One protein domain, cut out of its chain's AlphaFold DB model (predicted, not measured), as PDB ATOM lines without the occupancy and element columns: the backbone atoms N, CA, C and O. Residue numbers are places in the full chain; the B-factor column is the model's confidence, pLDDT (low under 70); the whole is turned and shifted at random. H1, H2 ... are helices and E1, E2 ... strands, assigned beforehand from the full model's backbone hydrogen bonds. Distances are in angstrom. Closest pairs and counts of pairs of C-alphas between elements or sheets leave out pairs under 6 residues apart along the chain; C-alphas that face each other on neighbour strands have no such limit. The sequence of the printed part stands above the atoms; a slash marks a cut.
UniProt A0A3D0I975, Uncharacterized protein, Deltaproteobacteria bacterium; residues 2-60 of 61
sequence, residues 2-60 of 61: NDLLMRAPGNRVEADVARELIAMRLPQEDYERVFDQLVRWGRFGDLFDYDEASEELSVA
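What this domain is: This is residues 2 to 60 of the 61 residues of an uncharacterized protein of Deltaproteobacteria bacterium (UniProt A0A3D0I975). Two helices, H2 and H3, make a V, and a small sheet of three short strands, E1, E3 and E2, bridges its open end, H2 starting at the sheet and H3 coming back to it. The short helix H1 packs beside E1 and E3, away from the point of the V, where residues 26 to 30 make the turn. The printed part has 59 residues, with three named helices and three named strands in the order H1, E1, H2, H3, E2, E3; the sheet has the order E1, E3, E2 and is antiparallel throughout. The class is mixed, helices and strands. The whole is compact, with a radius of gyration of the C-alphas of 10.9 A and spans of 31 by 23 by 21 A.

How they stand to each other: H1, residues 2 to 7, is on the sheet of E1, residues 12 to 14, E3, residues 56 to 58, and E2, residues 49 to 51, but only grazes it, with residues 2 to 7. The closest C-alphas of H1 and E1 are those of Leu 5 and Arg 12, 5.8 A apart. E1 is an edge strand, antiparallel to the inner strand E3 at 154 degrees, with N 13 and O 57 within hydrogen-bond range at 2.9 A. H2, residues 15 to 25, only grazes the sheet with residues 15 to 18; its closest C-alpha pair with E3 is Ala 15 and Glu 56, 5.5 A. H3, residues 31 to 44, touches H2 with residues 31 to 35 alone, the closest C-alphas being those of Ala 23 and Tyr 31, 5.2 A apart. H2 and H3 run opposite ways at a steep tilt of 62 degrees. H3 only grazes the sheet with residues 39 to 43, and the closest C-alphas of H3 and E2 are those of Arg 43 and Asp 49, 6.3 A apart. E2, the other edge strand, forms a hairpin with E3, antiparallel at 160 degrees, with N 49 and O 58 at 2.8 A. E1, H2 H3 and E2 form a split strand-helix-strand unit, two strands running the same way with E3 between them in the sheet, and its crossover is right-handed. H1 is apart from H2 and H3. In H1, H2 and H3 every O i to N i+4 pair is within hydrogen-bond range.

Where its parts are: H1 begins at C-alpha 2, (-32.584, -12.593, -8.436), and spans 8.6 A; E1 spans 7.0 A. H2 spans 15.4 A. H3, the longest helix, spans 19.7 A from C-alpha 31 at (-29.123, -22.979, -22.588). E2 spans 6.7 A and E3 6.5 A, ending at C-alpha 58, (-26.148, -7.334, -11.720).

The domain as a whole: The two C-alphas farthest apart, those of Gly 10 and Gln 28, are 31.6 A apart. The printed part has no cut, and its five links are tight. The mean pLDDT of the printed part is 93.4, and no printed residue is under 70.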
ATOM      1  N   ASN A   2     -32.687 -13.601  -9.499       77.38
ATOM      2  CA  ASN A   2     -32.584 -12.593  -8.436       77.38
ATOM      3  C   ASN A   2     -31.944 -13.123  -7.131       77.38
ATOM      4  O   ASN A   2     -31.016 -12.522  -6.609       77.38
ATOM      5  N   ASP A   3     -32.337 -14.315  -6.667       83.12
ATOM      6  CA  ASP A   3     -31.699 -14.956  -5.500       83.12
ATOM      7  C   ASP A   3     -30.212 -15.286  -5.702       83.12
ATOM      8  O   ASP A   3     -29.461 -15.326  -4.731       83.12
ATOM      9  N   LEU A   4     -29.792 -15.551  -6.944       84.88
ATOM     10  CA  LEU A   4     -28.389 -15.802  -7.283       84.88
ATOM     11  C   LEU A   4     -27.596 -14.496  -7.158       84.88
ATOM     12  O   LEU A   4     -26.581 -14.471  -6.473       84.88
ATOM     13  N   LEU A   5     -28.116 -13.410  -7.742       86.25
ATOM     14  CA  LEU A   5     -27.514 -12.078  -7.693       86.25
ATOM     15  C   LEU A   5     -27.446 -11.531  -6.263       86.25
ATOM     16  O   LEU A   5     -26.380 -11.120  -5.829       86.25
ATOM     17  N   MET A   6     -28.534 -11.607  -5.490       85.88
ATOM     18  CA  MET A   6     -28.585 -11.108  -4.104       85.88
ATOM     19  C   MET A   6     -27.633 -11.836  -3.142       85.88
ATOM     20  O   MET A   6     -27.335 -11.327  -2.063       85.88
ATOM     21  N   ARG A   7     -27.200 -13.054  -3.483       87.06
ATOM     22  CA  ARG A   7     -26.259 -13.848  -2.674       87.06
ATOM     23  C   ARG A   7     -24.821 -13.744  -3.169       87.06
ATOM     24  O   ARG A   7     -23.918 -14.194  -2.463       87.06
ATOM     25  N   ALA A   8     -24.611 -13.199  -4.362       86.06
ATOM     26  CA  ALA A   8     -23.295 -13.072  -4.948       86.06
ATOM     27  C   ALA A   8     -22.549 -11.858  -4.365       86.06
ATOM     28  O   ALA A   8     -23.159 -10.810  -4.124       86.06
ATOM     29  N   PRO A   9     -21.227 -11.957  -4.139       80.69
ATOM     30  CA  PRO A   9     -20.416 -10.812  -3.745       80.69
ATOM     31  C   PRO A   9     -20.589  -9.646  -4.725       80.69
ATOM     32  O   PRO A   9     -20.494  -9.816  -5.934       80.69
ATOM     33  N   GLY A  10     -20.867  -8.450  -4.202       85.88
ATOM     34  CA  GLY A  10     -21.064  -7.261  -5.035       85.88
ATOM     35  C   GLY A  10     -22.345  -7.267  -5.874       85.88
ATOM     36  O   GLY A  10     -22.468  -6.422  -6.757       85.88
ATOM     37  N   ASN A  11     -23.288  -8.180  -5.600       91.62
ATOM     38  CA  ASN A  11     -24.538  -8.348  -6.346       91.62
ATOM     39  C   ASN A  11     -24.327  -8.564  -7.853       91.62
ATOM     40  O   ASN A  11     -25.151  -8.137  -8.665       91.62
ATOM     41  N   ARG A  12     -23.201  -9.194  -8.204       92.81
ATOM     42  CA  ARG A  12     -22.737  -9.434  -9.570       92.81
ATOM     43  C   ARG A  12     -22.445 -10.907  -9.790       92.81
ATOM     44  O   ARG A  12     -21.947 -11.577  -8.889       92.81
ATOM     45  N   VAL A  13     -22.751 -11.404 -10.981       95.06
ATOM     46  CA  VAL A  13     -22.503 -12.791 -11.381       95.06
ATOM     47  C   VAL A  13     -22.051 -12.828 -12.835       95.06
ATOM     48  O   VAL A  13     -22.686 -12.211 -13.685       95.06
ATOM     49  N   GLU A  14     -20.993 -13.585 -13.119       96.56
ATOM     50  CA  GLU A  14     -20.551 -13.868 -14.489       96.56
ATOM     51  C   GLU A  14     -21.638 -14.624 -15.268       96.56
ATOM     52  O   GLU A  14     -22.283 -15.543 -14.749       96.56
ATOM     53  N   ALA A  15     -21.841 -14.263 -16.532       96.12
ATOM     54  CA  ALA A  15     -22.859 -14.854 -17.394       96.12
ATOM     55  C   ALA A  15     -22.711 -16.375 -17.526       96.12
ATOM     56  O   ALA A  15     -23.717 -17.085 -17.559       96.12
ATOM     57  N   ASP A  16     -21.479 -16.886 -17.520       96.94
ATOM     58  CA  ASP A  16     -21.207 -18.322 -17.583       96.94
ATOM     59  C   ASP A  16     -21.809 -19.086 -16.404       96.94
ATOM     60  O   ASP A  16     -22.429 -20.126 -16.609       96.94
ATOM     61  N   VAL A  17     -21.786 -18.528 -15.192       95.62
ATOM     62  CA  VAL A  17     -22.437 -19.147 -14.022       95.62
ATOM     63  C   VAL A  17     -23.949 -19.263 -14.233       95.62
ATOM     64  O   VAL A  17     -24.581 -20.254 -13.856       95.62
ATOM     65  N   ALA A  18     -24.564 -18.253 -14.850       95.06
ATOM     66  CA  ALA A  18     -25.983 -18.286 -15.179       95.06
ATOM     67  C   ALA A  18     -26.298 -19.298 -16.293       95.06
ATOM     68  O   ALA A  18     -27.282 -20.033 -16.174       95.06
ATOM     69  N   ARG A  19     -25.468 -19.368 -17.340       97.06
ATOM     70  CA  ARG A  19     -25.581 -20.346 -18.436       97.06
ATOM     71  C   ARG A  19     -25.438 -21.777 -17.916       97.06
ATOM     72  O   ARG A  19     -26.294 -22.611 -18.206       97.06
ATOM     73  N   GLU A  20     -24.443 -22.039 -17.071       96.88
ATOM     74  CA  GLU A  20     -24.248 -23.327 -16.397       96.88
ATOM     75  C   GLU A  20     -25.469 -23.712 -15.558       96.88
ATOM     76  O   GLU A  20     -25.975 -24.830 -15.660       96.88
ATOM     77  N   LEU A  21     -26.006 -22.776 -14.768       95.50
ATOM     78  CA  LEU A  21     -27.201 -23.030 -13.968       95.50
ATOM     79  C   LEU A  21     -28.409 -23.387 -14.846       95.50
ATOM     80  O   LEU A  21     -29.179 -24.280 -14.484       95.50
ATOM     81  N   ILE A  22     -28.581 -22.712 -15.985       96.50
ATOM     82  CA  ILE A  22     -29.640 -23.022 -16.953       96.50
ATOM     83  C   ILE A  22     -29.423 -24.422 -17.528       96.50
ATOM     84  O   ILE A  22     -30.345 -25.232 -17.461       96.50
ATOM     85  N   ALA A  23     -28.218 -24.746 -18.000       97.25
ATOM     86  CA  ALA A  23     -27.889 -26.062 -18.547       97.25
ATOM     87  C   ALA A  23     -28.125 -27.193 -17.527       97.25
ATOM     88  O   ALA A  23     -28.686 -28.237 -17.857       97.25
ATOM     89  N   MET A  24     -27.769 -26.970 -16.256       96.75
ATOM     90  CA  MET A  24     -27.985 -27.934 -15.172       96.75
ATOM     91  C   MET A  24     -29.465 -28.126 -14.820       96.75
ATOM     92  O   MET A  24     -29.872 -29.221 -14.427       96.75
ATOM     93  N   ARG A  25     -30.275 -27.063 -14.884       96.00
ATOM     94  CA  ARG A  25     -31.685 -27.083 -14.451       96.00
ATOM     95  C   ARG A  25     -32.652 -27.426 -15.580       96.00
ATOM     96  O   ARG A  25     -33.713 -27.978 -15.297       96.00
ATOM     97  N   LEU A  26     -32.295 -27.107 -16.821       96.38
ATOM     98  CA  LEU A  26     -33.099 -27.281 -18.030       96.38
ATOM     99  C   LEU A  26     -32.288 -28.026 -19.110       96.38
ATOM    100  O   LEU A  26     -32.086 -27.498 -20.198       96.38
ATOM    101  N   PRO A  27     -31.838 -29.269 -18.857       96.31
ATOM    102  CA  PRO A  27     -30.887 -29.969 -19.730       96.31
ATOM    103  C   PRO A  27     -31.442 -30.360 -21.110       96.31
ATOM    104  O   PRO A  27     -30.703 -30.879 -21.938       96.31
ATOM    105  N   GLN A  28     -32.747 -30.201 -21.338       97.69
ATOM    106  CA  GLN A  28     -33.391 -30.463 -22.631       97.69
ATOM    107  C   GLN A  28     -33.493 -29.206 -23.504       97.69
ATOM    108  O   GLN A  28     -33.866 -29.304 -24.669       97.69
ATOM    109  N   GLU A  29     -33.196 -28.036 -22.939       97.56
ATOM    110  CA  GLU A  29     -33.253 -26.761 -23.637       97.56
ATOM    111  C   GLU A  29     -31.863 -26.349 -24.125       97.56
ATOM    112  O   GLU A  29     -30.838 -26.696 -23.537       97.56
ATOM    113  N   ASP A  30     -31.838 -25.548 -25.186       97.81
ATOM    114  CA  ASP A  30     -30.646 -24.807 -25.589       97.81
ATOM    115  C   ASP A  30     -30.396 -23.687 -24.567       97.81
ATOM    116  O   ASP A  30     -31.119 -22.685 -24.529       97.81
ATOM    117  N   TYR A  31     -29.407 -23.888 -23.695       96.56
ATOM    118  CA  TYR A  31     -29.123 -22.979 -22.588       96.56
ATOM    119  C   TYR A  31     -28.668 -21.594 -23.063       96.56
ATOM    120  O   TYR A  31     -28.968 -20.612 -22.384       96.56
ATOM    121  N   GLU A  32     -28.006 -21.492 -24.220       96.75
ATOM    122  CA  GLU A  32     -27.585 -20.211 -24.800       96.75
ATOM    123  C   GLU A  32     -28.813 -19.429 -25.249       96.75
ATOM    124  O   GLU A  32     -29.018 -18.283 -24.845       96.75
ATOM    125  N   ARG A  33     -29.718 -20.091 -25.981       98.00
ATOM    126  CA  ARG A  33     -30.976 -19.474 -26.415       98.00
ATOM    127  C   ARG A  33     -31.851 -19.053 -25.235       98.00
ATOM    128  O   ARG A  33     -32.483 -17.996 -25.274       98.00
ATOM    129  N   VAL A  34     -31.929 -19.881 -24.191       97.62
ATOM    130  CA  VAL A  34     -32.687 -19.557 -22.972       97.62
ATOM    131  C   VAL A  34     -32.058 -18.374 -22.239       97.62
ATOM    132  O   VAL A  34     -32.789 -17.485 -21.802       97.62
ATOM    133  N   PHE A  35     -30.730 -18.334 -22.127       97.44
ATOM    134  CA  PHE A  35     -30.017 -17.220 -21.509       97.44
ATOM    135  C   PHE A  35     -30.273 -15.903 -22.251       97.44
ATOM    136  O   PHE A  35     -30.675 -14.920 -21.627       97.44
ATOM    137  N   ASP A  36     -30.157 -15.900 -23.579       97.31
ATOM    138  CA  ASP A  36     -30.443 -14.732 -24.415       97.31
ATOM    139  C   ASP A  36     -31.869 -14.213 -24.209       97.31
ATOM    140  O   ASP A  36     -32.110 -13.004 -24.103       97.31
ATOM    141  N   GLN A  37     -32.839 -15.125 -24.133       97.12
ATOM    142  CA  GLN A  37     -34.227 -14.761 -23.889       97.12
ATOM    143  C   GLN A  37     -34.421 -14.181 -22.482       97.12
ATOM    144  O   GLN A  37     -35.166 -13.212 -22.311       97.12
ATOM    145  N   LEU A  38     -33.720 -14.737 -21.493       95.06
ATOM    146  CA  LEU A  38     -33.738 -14.276 -20.111       95.06
ATOM    147  C   LEU A  38     -33.160 -12.863 -19.992       95.06
ATOM    148  O   LEU A  38     -33.797 -12.017 -19.373       95.06
ATOM    149  N   VAL A  39     -32.027 -12.577 -20.639       95.69
ATOM    150  CA  VAL A  39     -31.425 -11.233 -20.707       95.69
ATOM    151  C   VAL A  39     -32.380 -10.232 -21.355       95.69
ATOM    152  O   VAL A  39     -32.595  -9.145 -20.818       95.69
ATOM    153  N   ARG A  40     -33.002 -10.594 -22.486       95.44
ATOM    154  CA  ARG A  40     -33.964  -9.720 -23.181       95.44
ATOM    155  C   ARG A  40     -35.164  -9.378 -22.302       95.44
ATOM    156  O   ARG A  40     -35.566  -8.219 -22.248       95.44
ATOM    157  N   TRP A  41     -35.730 -10.367 -21.613       95.00
ATOM    158  CA  TRP A  41     -36.832 -10.134 -20.677       95.00
ATOM    159  C   TRP A  41     -36.392  -9.367 -19.433       95.00
ATOM    160  O   TRP A  41     -37.138  -8.509 -18.970       95.00
ATOM    161  N   GLY A  42     -35.189  -9.636 -18.927       92.44
ATOM    162  CA  GLY A  42     -34.608  -8.945 -17.781       92.44
ATOM    163  C   GLY A  42     -34.469  -7.448 -18.021       92.44
ATOM    164  O   GLY A  42     -34.994  -6.670 -17.233       92.44
ATOM    165  N   ARG A  43     -33.879  -7.065 -19.161       90.62
ATOM    166  CA  ARG A  43     -33.749  -5.663 -19.589       90.62
ATOM    167  C   ARG A  43     -35.092  -4.995 -19.872       90.62
ATOM    168  O   ARG A  43     -35.248  -3.812 -19.623       90.62
ATOM    169  N   PHE A  44     -36.057  -5.724 -20.435       92.94
ATOM    170  CA  PHE A  44     -37.378  -5.156 -20.721       92.94
ATOM    171  C   PHE A  44     -38.196  -4.891 -19.448       92.94
ATOM    172  O   PHE A  44     -38.989  -3.957 -19.412       92.94
ATOM    173  N   GLY A  45     -38.049  -5.748 -18.437       92.94
ATOM    174  CA  GLY A  45     -38.807  -5.675 -17.189       92.94
ATOM    175  C   GLY A  45     -38.050  -5.063 -16.014       92.94
ATOM    176  O   GLY A  45     -38.528  -5.225 -14.894       92.94
ATOM    177  N   ASP A  46     -36.880  -4.459 -16.245       90.75
ATOM    178  CA  ASP A  46     -35.973  -3.935 -15.212       90.75
ATOM    179  C   ASP A  46     -35.726  -4.939 -14.063       90.75
ATOM    180  O   ASP A  46     -35.721  -4.597 -12.881       90.75
ATOM    181  N   LEU A  47     -35.568  -6.227 -14.399       91.00
ATOM    182  CA  LEU A  47     -35.398  -7.297 -13.405       91.00
ATOM    183  C   LEU A  47     -33.946  -7.429 -12.926       91.00
ATOM    184  O   LEU A  47     -33.704  -7.847 -11.794       91.00
ATOM    185  N   PHE A  48     -32.998  -7.159 -13.820       93.12
ATOM    186  CA  PHE A  48     -31.552  -7.161 -13.605       93.12
ATOM    187  C   PHE A  48     -30.872  -6.474 -14.796       93.12
ATOM    188  O   PHE A  48     -31.424  -6.446 -15.900       93.12
ATOM    189  N   ASP A  49     -29.656  -5.991 -14.581       94.31
ATOM    190  CA  ASP A  49     -28.795  -5.448 -15.624       94.31
ATOM    191  C   ASP A  49     -27.894  -6.545 -16.204       94.31
ATOM    192  O   ASP A  49     -27.511  -7.492 -15.511       94.31
ATOM    193  N   TYR A  50     -27.559  -6.416 -17.488       95.44
ATOM    194  CA  TYR A  50     -26.585  -7.270 -18.167       95.44
ATOM    195  C   TYR A  50     -25.634  -6.411 -18.996       95.44
ATOM    196  O   TYR A  50     -26.086  -5.724 -19.922       95.44
ATOM    197  N   ASP A  51     -24.342  -6.467 -18.684       95.00
ATOM    198  CA  ASP A  51     -23.272  -5.805 -19.428       95.00
ATOM    199  C   ASP A  51     -22.622  -6.792 -20.408       95.00
ATOM    200  O   ASP A  51     -21.989  -7.768 -20.013       95.00
ATOM    201  N   GLU A  52     -22.778  -6.529 -21.705       93.31
ATOM    202  CA  GLU A  52     -22.226  -7.364 -22.780       93.31
ATOM    203  C   GLU A  52     -20.702  -7.275 -22.896       93.31
ATOM    204  O   GLU A  52     -20.086  -8.201 -23.414       93.31
ATOM    205  N   ALA A  53     -20.084  -6.178 -22.449       95.88
ATOM    206  CA  ALA A  53     -18.639  -6.003 -22.559       95.88
ATOM    207  C   ALA A  53     -17.882  -6.790 -21.482       95.88
ATOM    208  O   ALA A  53     -16.781  -7.274 -21.740       95.88
ATOM    209  N   SER A  54     -18.463  -6.891 -20.284       95.62
ATOM    210  CA  SER A  54     -17.896  -7.629 -19.149       95.62
ATOM    211  C   SER A  54     -18.510  -9.017 -18.948       95.62
ATOM    212  O   SER A  54     -17.987  -9.790 -18.153       95.62
ATOM    213  N   GLU A  55     -19.585  -9.341 -19.674       96.56
ATOM    214  CA  GLU A  55     -20.389 -10.554 -19.487       96.56
ATOM    215  C   GLU A  55     -20.865 -10.733 -18.035       96.56
ATOM    216  O   GLU A  55     -20.875 -11.835 -17.489       96.56
ATOM    217  N   GLU A  56     -21.302  -9.642 -17.403       96.19
ATOM    218  CA  GLU A  56     -21.786  -9.646 -16.021       96.19
ATOM    219  C   GLU A  56     -23.286  -9.351 -15.928       96.19
ATOM    220  O   GLU A  56     -23.823  -8.459 -16.586       96.19
ATOM    221  N   LEU A  57     -23.958 -10.079 -15.036       95.00
ATOM    222  CA  LEU A  57     -25.305  -9.785 -14.557       95.00
ATOM    223  C   LEU A  57     -25.216  -9.056 -13.217       95.00
ATOM    224  O   LEU A  57     -24.464  -9.484 -12.339       95.00
ATOM    225  N   SER A  58     -26.034  -8.026 -13.010       94.69
ATOM    226  CA  SER A  58     -26.148  -7.334 -11.720       94.69
ATOM    227  C   SER A  58     -27.591  -7.015 -11.352       94.69
ATOM    228  O   SER A  58     -28.475  -7.000 -12.203       94.69
ATOM    229  N   VAL A  59     -27.854  -6.756 -10.071       90.31
ATOM    230  CA  VAL A  59     -29.159  -6.214  -9.647       90.31
ATOM    231  C   VAL A  59     -29.435  -4.907 -10.400       90.31
ATOM    232  O   VAL A  59     -28.520  -4.100 -10.551       90.31
ATOM    233  N   ALA A  60     -30.675  -4.734 -10.871       83.69
ATOM    234  CA  ALA A  60     -31.105  -3.521 -11.563       83.69
ATOM    235  C   ALA A  60     -30.955  -2.298 -10.643       83.69
ATOM    236  O   ALA A  60     -31.310  -2.366  -9.459       83.69
TER     237      ALA A  60